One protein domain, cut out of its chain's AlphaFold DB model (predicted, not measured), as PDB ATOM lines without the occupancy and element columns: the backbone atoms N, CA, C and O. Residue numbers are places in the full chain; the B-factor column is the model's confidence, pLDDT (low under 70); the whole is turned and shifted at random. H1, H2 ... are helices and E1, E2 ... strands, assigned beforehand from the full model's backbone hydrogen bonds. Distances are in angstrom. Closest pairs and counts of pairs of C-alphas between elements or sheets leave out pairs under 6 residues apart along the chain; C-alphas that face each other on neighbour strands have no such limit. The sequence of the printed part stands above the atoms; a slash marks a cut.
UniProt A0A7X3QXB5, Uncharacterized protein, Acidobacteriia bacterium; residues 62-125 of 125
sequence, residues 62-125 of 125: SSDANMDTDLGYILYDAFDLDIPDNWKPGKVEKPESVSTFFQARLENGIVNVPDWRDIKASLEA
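AT A GLANCE: This is residues 62 to 125 of the 125 residues of an uncharacterized protein of Acidobacteriia bacterium (UniProt A0A7X3QXB5). A long two-stranded hairpin, E1 and E2, runs along the longest axis of a loose model, which the stretch before E1 at one end and the wide loop of residues 80 to 96 at the other draw out further; one short helix, H1, is beside E2, and residues 85 to 91 of the loop stick out. The printed part has 64 residues, under half of them in named elements, in the order E1, E2, H1; the class is mixed, helices and strands, and the sheet E1 - E2 is antiparallel. The whole is loose, with a radius of gyration of the C-alphas of 15.3 A, and elongated, spanning 46 by 27 by 17 A.

IN THESE COORDINATES: E1, residues 69 to 79, is 27.0 A long from C-alpha 69 at (-36.431, -33.321, 43.457). E2, residues 97 to 107, is 30.3 A long. H1, residues 116 to 124, is 12.6 A long and ends with C-alpha 124 at (-21.331, -17.377, 27.729).

HOW THE PARTS SIT: The hairpin E1 and E2 is antiparallel at 155 degrees, with N 71 and O 104 2.9 A apart, within hydrogen-bond range. The closest C-alphas of E2 and H1, Phe 102 and Ile 119, are 7.3 A apart. E1 and H1 are apart. In H1 every O i to N i+4 pair is within hydrogen-bond range.

THE WHOLE: The C-alphas of Asp 64 and Asn 86, 47.0 A, are the two farthest apart. The printed part has no cut. The E1 to E2 link is long, 17 residues. Residues 63 to 65 and 88 to 94 have pLDDT under 70.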
ATOM      1  N   SER A  62     -30.283 -35.386  56.869       70.69
ATOM      2  CA  SER A  62     -31.153 -36.552  57.007       70.69
ATOM      3  C   SER A  62     -31.752 -36.863  55.637       70.69
ATOM      4  O   SER A  62     -32.532 -36.069  55.109       70.69
ATOM      5  N   SER A  63     -31.397 -38.020  55.076       64.31
ATOM      6  CA  SER A  63     -31.936 -38.517  53.802       64.31
ATOM      7  C   SER A  63     -33.457 -38.675  53.819       64.31
ATOM      8  O   SER A  63     -34.087 -38.668  52.769       64.31
ATOM      9  N   ASP A  64     -34.051 -38.793  55.007       67.94
ATOM     10  CA  ASP A  64     -35.476 -39.075  55.175       67.94
ATOM     11  C   ASP A  64     -36.323 -37.797  55.249       67.94
ATOM     12  O   ASP A  64     -37.552 -37.860  55.215       67.94
ATOM     13  N   ALA A  65     -35.684 -36.629  55.373       68.56
ATOM     14  CA  ALA A  65     -36.390 -35.371  55.583       68.56
ATOM     15  C   ALA A  65     -37.026 -34.825  54.297       68.56
ATOM     16  O   ALA A  65     -38.076 -34.192  54.367       68.56
ATOM     17  N   ASN A  66     -36.406 -35.058  53.135       78.19
ATOM     18  CA  ASN A  66     -36.869 -34.534  51.853       78.19
ATOM     19  C   ASN A  66     -36.622 -35.540  50.728       78.19
ATOM     20  O   ASN A  66     -35.558 -36.147  50.659       78.19
ATOM     21  N   MET A  67     -37.589 -35.673  49.822       87.00
ATOM     22  CA  MET A  67     -37.424 -36.478  48.612       87.00
ATOM     23  C   MET A  67     -36.527 -35.759  47.602       87.00
ATOM     24  O   MET A  67     -36.627 -34.539  47.451       87.00
ATOM     25  N   ASP A  68     -35.722 -36.526  46.867       93.50
ATOM     26  CA  ASP A  68     -34.959 -36.010  45.730       93.50
ATOM     27  C   ASP A  68     -35.894 -35.334  44.725       93.50
ATOM     28  O   ASP A  68     -36.923 -35.891  44.323       93.50
ATOM     29  N   THR A  69     -35.558 -34.109  44.327       95.12
ATOM     30  CA  THR A  69     -36.431 -33.321  43.457       95.12
ATOM     31  C   THR A  69     -35.669 -32.278  42.652       95.12
ATOM     32  O   THR A  69     -34.617 -31.785  43.063       95.12
ATOM     33  N   ASP A  70     -36.218 -31.938  41.489       96.75
ATOM     34  CA  ASP A  70     -35.766 -30.791  40.706       96.75
ATOM     35  C   ASP A  70     -36.467 -29.537  41.239       96.75
ATOM     36  O   ASP A  70     -37.698 -29.461  41.245       96.75
ATOM     37  N   LEU A  71     -35.685 -28.575  41.727       96.69
ATOM     38  CA  LEU A  71     -36.198 -27.306  42.241       96.69
ATOM     39  C   LEU A  71     -36.346 -26.262  41.121       96.69
ATOM     40  O   LEU A  71     -36.877 -25.176  41.359       96.69
ATOM     41  N   GLY A  72     -35.903 -26.584  39.903       97.38
ATOM     42  CA  GLY A  72     -35.890 -25.685  38.760       97.38
ATOM     43  C   GLY A  72     -34.820 -24.602  38.882       97.38
ATOM     44  O   GLY A  72     -33.816 -24.751  39.579       97.38
ATOM     45  N   TYR A  73     -35.021 -23.490  38.174       97.12
ATOM     46  CA  TYR A  73     -34.104 -22.354  38.240       97.12
ATOM     47  C   TYR A  73     -34.294 -21.559  39.534       97.12
ATOM     48  O   TYR A  73     -35.371 -21.019  39.788       97.12
ATOM     49  N   ILE A  74     -33.220 -21.438  40.316       97.31
ATOM     50  CA  ILE A  74     -33.149 -20.611  41.525       97.31
ATOM     51  C   ILE A  74     -32.119 -19.498  41.312       97.31
ATOM     52  O   ILE A  74     -31.140 -19.670  40.583       97.31
ATOM     53  N   LEU A  75     -32.366 -18.336  41.924       96.69
ATOM     54  CA  LEU A  75     -31.428 -17.216  41.924       96.69
ATOM     55  C   LEU A  75     -30.091 -17.660  42.538       96.69
ATOM     56  O   LEU A  75     -30.056 -18.132  43.672       96.69
ATOM     57  N   TYR A  76     -29.013 -17.482  41.784       96.12
ATOM     58  CA  TYR A  76     -27.643 -17.702  42.231       96.12
ATOM     59  C   TYR A  76     -27.133 -16.474  42.992       96.12
ATOM     60  O   TYR A  76     -26.849 -16.552  44.183       96.12
ATOM     61  N   ASP A  77     -27.089 -15.325  42.311       94.44
ATOM     62  CA  ASP A  77     -26.713 -14.031  42.879       94.44
ATOM     63  C   ASP A  77     -27.350 -12.892  42.055       94.44
ATOM     64  O   ASP A  77     -27.799 -13.094  40.923       94.44
ATOM     65  N   ALA A  78     -27.424 -11.700  42.640       92.38
ATOM     66  CA  ALA A  78     -27.893 -10.469  42.009       92.38
ATOM     67  C   ALA A  78     -26.744  -9.578  41.494       92.38
ATOM     68  O   ALA A  78     -27.001  -8.450  41.052       92.38
ATOM     69  N   PHE A  79     -25.501 -10.062  41.555       90.38
ATOM     70  CA  PHE A  79     -24.302  -9.364  41.106       90.38
ATOM     71  C   PHE A  79     -23.403 -10.245  40.234       90.38
ATOM     72  O   PHE A  79     -23.393 -11.467  40.366       90.38
ATOM     73  N   ASP A  80     -22.604  -9.598  39.381       87.69
ATOM     74  CA  ASP A  80     -21.415 -10.224  38.797       87.69
ATOM     75  C   ASP A  80     -20.352 -10.394  39.897       87.69
ATOM     76  O   ASP A  80     -19.993  -9.427  40.580       87.69
ATOM     77  N   LEU A  81     -19.903 -11.635  40.105       88.12
ATOM     78  CA  LEU A  81     -18.957 -11.997  41.162       88.12
ATOM     79  C   LEU A  81     -17.500 -12.027  40.687       88.12
ATOM     80  O   LEU A  81     -16.624 -12.469  41.436       88.12
ATOM     81  N   ASP A  82     -17.213 -11.557  39.474       86.56
ATOM     82  CA  ASP A  82     -15.842 -11.381  39.025       86.56
ATOM     83  C   ASP A  82     -15.085 -10.398  39.917       86.56
ATOM     84  O   ASP A  82     -15.502  -9.267  40.177       86.56
ATOM     85  N   ILE A  83     -13.909 -10.838  40.359       78.75
ATOM     86  CA  ILE A  83     -12.981 -10.024  41.134       78.75
ATOM     87  C   ILE A  83     -11.791  -9.708  40.226       78.75
ATOM     88  O   ILE A  83     -11.005 -10.612  39.933       78.75
ATOM     89  N   PRO A  84     -11.623  -8.450  39.781       78.06
ATOM     90  CA  PRO A  84     -10.460  -8.051  39.002       78.06
ATOM     91  C   PRO A  84      -9.154  -8.298  39.767       78.06
ATOM     92  O   PRO A  84      -9.056  -7.990  40.957       78.06
ATOM     93  N   ASP A  85      -8.108  -8.746  39.070       76.44
ATOM     94  CA  ASP A  85      -6.795  -9.058  39.668       76.44
ATOM     95  C   ASP A  85      -6.154  -7.881  40.431       76.44
ATOM     96  O   ASP A  85      -5.271  -8.066  41.270       76.44
ATOM     97  N   ASN A  86      -6.568  -6.645  40.138       75.75
ATOM     98  CA  ASN A  86      -6.037  -5.429  40.752       75.75
ATOM     99  C   ASN A  86      -6.798  -4.975  42.016       75.75
ATOM    100  O   ASN A  86      -6.424  -3.957  42.614       75.75
ATOM    101  N   TRP A  87      -7.845  -5.690  42.438       71.94
ATOM    102  CA  TRP A  87      -8.609  -5.340  43.630       71.94
ATOM    103  C   TRP A  87      -7.842  -5.668  44.912       71.94
ATOM    104  O   TRP A  87      -7.377  -6.783  45.142       71.94
ATOM    105  N   LYS A  88      -7.725  -4.668  45.791       64.25
ATOM    106  CA  LYS A  88      -7.165  -4.863  47.133       64.25
ATOM    107  C   LYS A  88      -8.246  -5.434  48.059       64.25
ATOM    108  O   LYS A  88      -9.369  -4.923  48.025       64.25
ATOM    109  N   PRO A  89      -7.920  -6.400  48.940       62.25
ATOM    110  CA  PRO A  89      -8.846  -6.877  49.964       62.25
ATOM    111  C   PRO A  89      -9.495  -5.711  50.723       62.25
ATOM    112  O   PRO A  89      -8.828  -4.741  51.082       62.25
ATOM    113  N   GLY A  90     -10.813  -5.774  50.922       58.72
ATOM    114  CA  GLY A  90     -11.568  -4.741  51.642       58.72
ATOM    115  C   GLY A  90     -11.962  -3.502  50.825       58.72
ATOM    116  O   GLY A  90     -12.627  -2.619  51.369       58.72
ATOM    117  N   LYS A  91     -11.613  -3.424  49.532       60.31
ATOM    118  CA  LYS A  91     -12.166  -2.432  48.596       60.31
ATOM    119  C   LYS A  91     -12.935  -3.141  47.490       60.31
ATOM    120  O   LYS A  91     -12.334  -3.696  46.583       60.31
ATOM    121  N   VAL A  92     -14.256  -3.090  47.585       59.53
ATOM    122  CA  VAL A  92     -15.171  -3.576  46.552       59.53
ATOM    123  C   VAL A  92     -15.849  -2.341  45.970       59.53
ATOM    124  O   VAL A  92     -16.529  -1.610  46.696       59.53
ATOM    125  N   GLU A  93     -15.589  -2.048  44.695       65.94
ATOM    126  CA  GLU A  93     -16.414  -1.083  43.961       65.94
ATOM    127  C   GLU A  93     -17.808  -1.679  43.769       65.94
ATOM    128  O   GLU A  93     -17.983  -2.890  43.865       65.94
ATOM    129  N   LYS A  94     -18.824  -0.835  43.567       66.25
ATOM    130  CA  LYS A  94     -20.210  -1.302  43.456       66.25
ATOM    131  C   LYS A  94     -20.317  -2.271  42.264       66.25
ATOM    132  O   LYS A  94     -20.187  -1.789  41.139       66.25
ATOM    133  N   PRO A  95     -20.561  -3.576  42.485       72.81
ATOM    134  CA  PRO A  95     -20.657  -4.525  41.386       72.81
ATOM    135  C   PRO A  95     -21.896  -4.229  40.537       72.81
ATOM    136  O   PRO A  95     -22.891  -3.674  41.031       72.81
ATOM    137  N   GLU A  96     -21.828  -4.571  39.252       79.00
ATOM    138  CA  GLU A  96     -22.976  -4.462  38.357       79.00
ATOM    139  C   GLU A  96     -24.098  -5.386  38.835       79.00
ATOM    140  O   GLU A  96     -23.866  -6.513  39.269       79.00
ATOM    141  N   SER A  97     -25.330  -4.878  38.809       83.81
ATOM    142  CA  SER A  97     -26.502  -5.649  39.224       83.81
ATOM    143  C   SER A  97     -26.957  -6.535  38.068       83.81
ATOM    144  O   SER A  97     -27.549  -6.040  37.110       83.81
ATOM    145  N   VAL A  98     -26.689  -7.835  38.175       89.06
ATOM    146  CA  VAL A  98     -27.036  -8.863  37.190       89.06
ATOM    147  C   VAL A  98     -27.663 -10.035  37.933       89.06
ATOM    148  O   VAL A  98     -27.065 -10.582  38.848       89.06
ATOM    149  N   SER A  99     -28.888 -10.416  37.571       93.69
ATOM    150  CA  SER A  99     -29.545 -11.579  38.177       93.69
ATOM    151  C   SER A  99     -29.140 -12.848  37.446       93.69
ATOM    152  O   SER A  99     -29.576 -13.086  36.320       93.69
ATOM    153  N   THR A 100     -28.333 -13.662  38.113       95.12
ATOM    154  CA  THR A 100     -27.872 -14.950  37.602       95.12
ATOM    155  C   THR A 100     -28.684 -16.071  38.234       95.12
ATOM    156  O   THR A 100     -28.968 -16.033  39.428       95.12
ATOM    157  N   PHE A 101     -29.059 -17.081  37.451       95.69
ATOM    158  CA  PHE A 101     -29.842 -18.230  37.907       95.69
ATOM    159  C   PHE A 101     -29.108 -19.527  37.588       95.69
ATOM    160  O   PHE A 101     -28.384 -19.604  36.599       95.69
ATOM    161  N   PHE A 102     -29.335 -20.560  38.395       96.56
ATOM    162  CA  PHE A 102     -28.817 -21.905  38.149       96.56
ATOM    163  C   PHE A 102     -29.919 -22.945  38.325       96.56
ATOM    164  O   PHE A 102     -30.866 -22.729  39.086       96.56
ATOM    165  N   GLN A 103     -29.817 -24.064  37.606       96.69
ATOM    166  CA  GLN A 103     -30.741 -25.181  37.781       96.69
ATOM    167  C   GLN A 103     -30.374 -25.928  39.067       96.69
ATOM    168  O   GLN A 103     -29.326 -26.569  39.148       96.69
ATOM    169  N   ALA A 104     -31.223 -25.812  40.084       97.75
ATOM    170  CA  ALA A 104     -31.003 -26.387  41.399       97.75
ATOM    171  C   ALA A 104     -31.691 -27.748  41.516       97.75
ATOM    172  O   ALA A 104     -32.874 -27.902  41.214       97.75
ATOM    173  N   ARG A 105     -30.958 -28.733  42.033       96.56
ATOM    174  CA  ARG A 105     -31.478 -30.070  42.311       96.56
ATOM    175  C   ARG A 105     -31.177 -30.454  43.747       96.56
ATOM    176  O   ARG A 105     -30.063 -30.232  44.218       96.56
ATOM    177  N   LEU A 106     -32.174 -31.010  44.426       94.31
ATOM    178  CA  LEU A 106     -32.029 -31.586  45.753       94.31
ATOM    179  C   LEU A 106     -31.776 -33.086  45.603       94.31
ATOM    180  O   LEU A 106     -32.628 -33.794  45.070       94.31
ATOM    181  N   GLU A 107     -30.624 -33.552  46.074       92.38
ATOM    182  CA  GLU A 107     -30.246 -34.968  46.076       92.38
ATOM    183  C   GLU A 107     -29.709 -35.340  47.461       92.38
ATOM    184  O   GLU A 107     -28.784 -34.702  47.966       92.38
ATOM    185  N   ASN A 108     -30.299 -36.348  48.105       89.62
ATOM    186  CA  ASN A 108     -29.962 -36.777  49.468       89.62
ATOM    187  C   ASN A 108     -29.977 -35.622  50.490       89.62
ATOM    188  O   ASN A 108     -29.127 -35.541  51.377       89.62
ATOM    189  N   GLY A 109     -30.924 -34.691  50.339       89.12
ATOM    190  CA  GLY A 109     -31.042 -33.510  51.197       89.12
ATOM    191  C   GLY A 109     -29.979 -32.426  50.962       89.12
ATOM    192  O   GLY A 109     -29.910 -31.482  51.746       89.12
ATOM    193  N   ILE A 110     -29.174 -32.529  49.900       90.88
ATOM    194  CA  ILE A 110     -28.105 -31.583  49.558       90.88
ATOM    195  C   ILE A 110     -28.425 -30.904  48.221       90.88
ATOM    196  O   ILE A 110     -28.793 -31.561  47.249       90.88
ATOM    197  N   VAL A 111     -28.256 -29.580  48.168       93.94
ATOM    198  CA  VAL A 111     -28.227 -28.813  46.914       93.94
ATOM    199  C   VAL A 111     -26.779 -28.444  46.628       93.94
ATOM    200  O   VAL A 111     -26.163 -27.698  47.390       93.94
ATOM    201  N   ASN A 112     -26.231 -28.959  45.530       94.38
ATOM    202  CA  ASN A 112     -24.887 -28.601  45.088       94.38
ATOM    203  C   ASN A 112     -24.935 -27.256  44.358       94.38
ATOM    204  O   ASN A 112     -25.460 -27.163  43.250       94.38
ATOM    205  N   VAL A 113     -24.403 -26.214  44.995       95.88
ATOM    206  CA  VAL A 113     -24.284 -24.883  44.389       95.88
ATOM    207  C   VAL A 113     -22.972 -24.828  43.591       95.88
ATOM    208  O   VAL A 113     -21.914 -25.042  44.184       95.88
ATOM    209  N   PRO A 114     -23.014 -24.589  42.268       95.69
ATOM    210  CA  PRO A 114     -21.815 -24.545  41.426       95.69
ATOM    211  C   PRO A 114     -20.914 -23.343  41.745       95.69
ATOM    212  O   PRO A 114     -21.371 -22.321  42.265       95.69
ATOM    213  N   ASP A 115     -19.627 -23.452  41.408       95.56
ATOM    214  CA  ASP A 115     -18.698 -22.324  41.504       95.56
ATOM    215  C   ASP A 115     -19.094 -21.226  40.507       95.56
ATOM    216  O   ASP A 115     -19.630 -21.498  39.428       95.56
ATOM    217  N   TRP A 116     -18.808 -19.970  40.856       93.38
ATOM    218  CA  TRP A 116     -19.109 -18.826  39.998       93.38
ATOM    219  C   TRP A 116     -18.507 -18.977  38.596       93.38
ATOM    220  O   TRP A 116     -19.158 -18.645  37.607       93.38
ATOM    221  N   ARG A 117     -17.293 -19.532  38.486       92.75
ATOM    222  CA  ARG A 117     -16.620 -19.722  37.191       92.75
ATOM    223  C   ARG A 117     -17.389 -20.661  36.269       92.75
ATOM    224  O   ARG A 117     -17.459 -20.407  35.068       92.75
ATOM    225  N   ASP A 118     -17.981 -21.712  36.830       94.00
ATOM    226  CA  ASP A 118     -18.757 -22.696  36.074       94.00
ATOM    227  C   ASP A 118     -20.096 -22.104  35.624       94.00
ATOM    228  O   ASP A 118     -20.510 -22.280  34.477       94.00
ATOM    229  N   ILE A 119     -20.744 -21.335  36.507       94.00
ATOM    230  CA  ILE A 119     -21.952 -20.578  36.168       94.00
ATOM    231  C   ILE A 119     -21.674 -19.606  35.034       94.00
ATOM    232  O   ILE A 119     -22.392 -19.611  34.036       94.00
ATOM    233  N   LYS A 120     -20.614 -18.809  35.151       91.44
ATOM    234  CA  LYS A 120     -20.267 -17.814  34.143       91.44
ATOM    235  C   LYS A 120     -20.010 -18.457  32.780       91.44
ATOM    236  O   LYS A 120     -20.586 -18.022  31.788       91.44
ATOM    237  N   ALA A 121     -19.236 -19.542  32.742       92.12
ATOM    238  CA  ALA A 121     -18.995 -20.290  31.510       92.12
ATOM    239  C   ALA A 121     -20.296 -20.814  30.872       92.12
ATOM    240  O   ALA A 121     -20.401 -20.848  29.650       92.12
ATOM    241  N   SER A 122     -21.300 -21.185  31.678       90.25
ATOM    242  CA  SER A 122     -22.604 -21.637  31.172       90.25
ATOM    243  C   SER A 122     -23.472 -20.516  30.582       90.25
ATOM    244  O   SER A 122     -24.334 -20.800  29.757       90.25
ATOM    245  N   LEU A 123     -23.252 -19.259  30.986       86.88
ATOM    246  CA  LEU A 123     -23.965 -18.086  30.463       86.88
ATOM    247  C   LEU A 123     -23.362 -17.549  29.155       86.88
ATOM    248  O   LEU A 123     -24.051 -16.867  28.401       86.88
ATOM    249  N   GLU A 124     -22.076 -17.813  28.919       84.81
ATOM    250  CA  GLU A 124     -21.331 -17.377  27.729       84.81
ATOM    251  C   GLU A 124     -21.377 -18.395  26.569       84.81
ATOM    252  O   GLU A 124     -20.943 -18.070  25.460       84.81
ATOM    253  N   ALA A 125     -21.879 -19.610  26.827       72.38
ATOM    254  CA  ALA A 125     -22.013 -20.710  25.866       72.38
ATOM    255  C   ALA A 125     -23.309 -20.631  25.041       72.38
ATOM    256  O   ALA A 125     -23.236 -20.928  23.824       72.38
TER     257      ALA A 125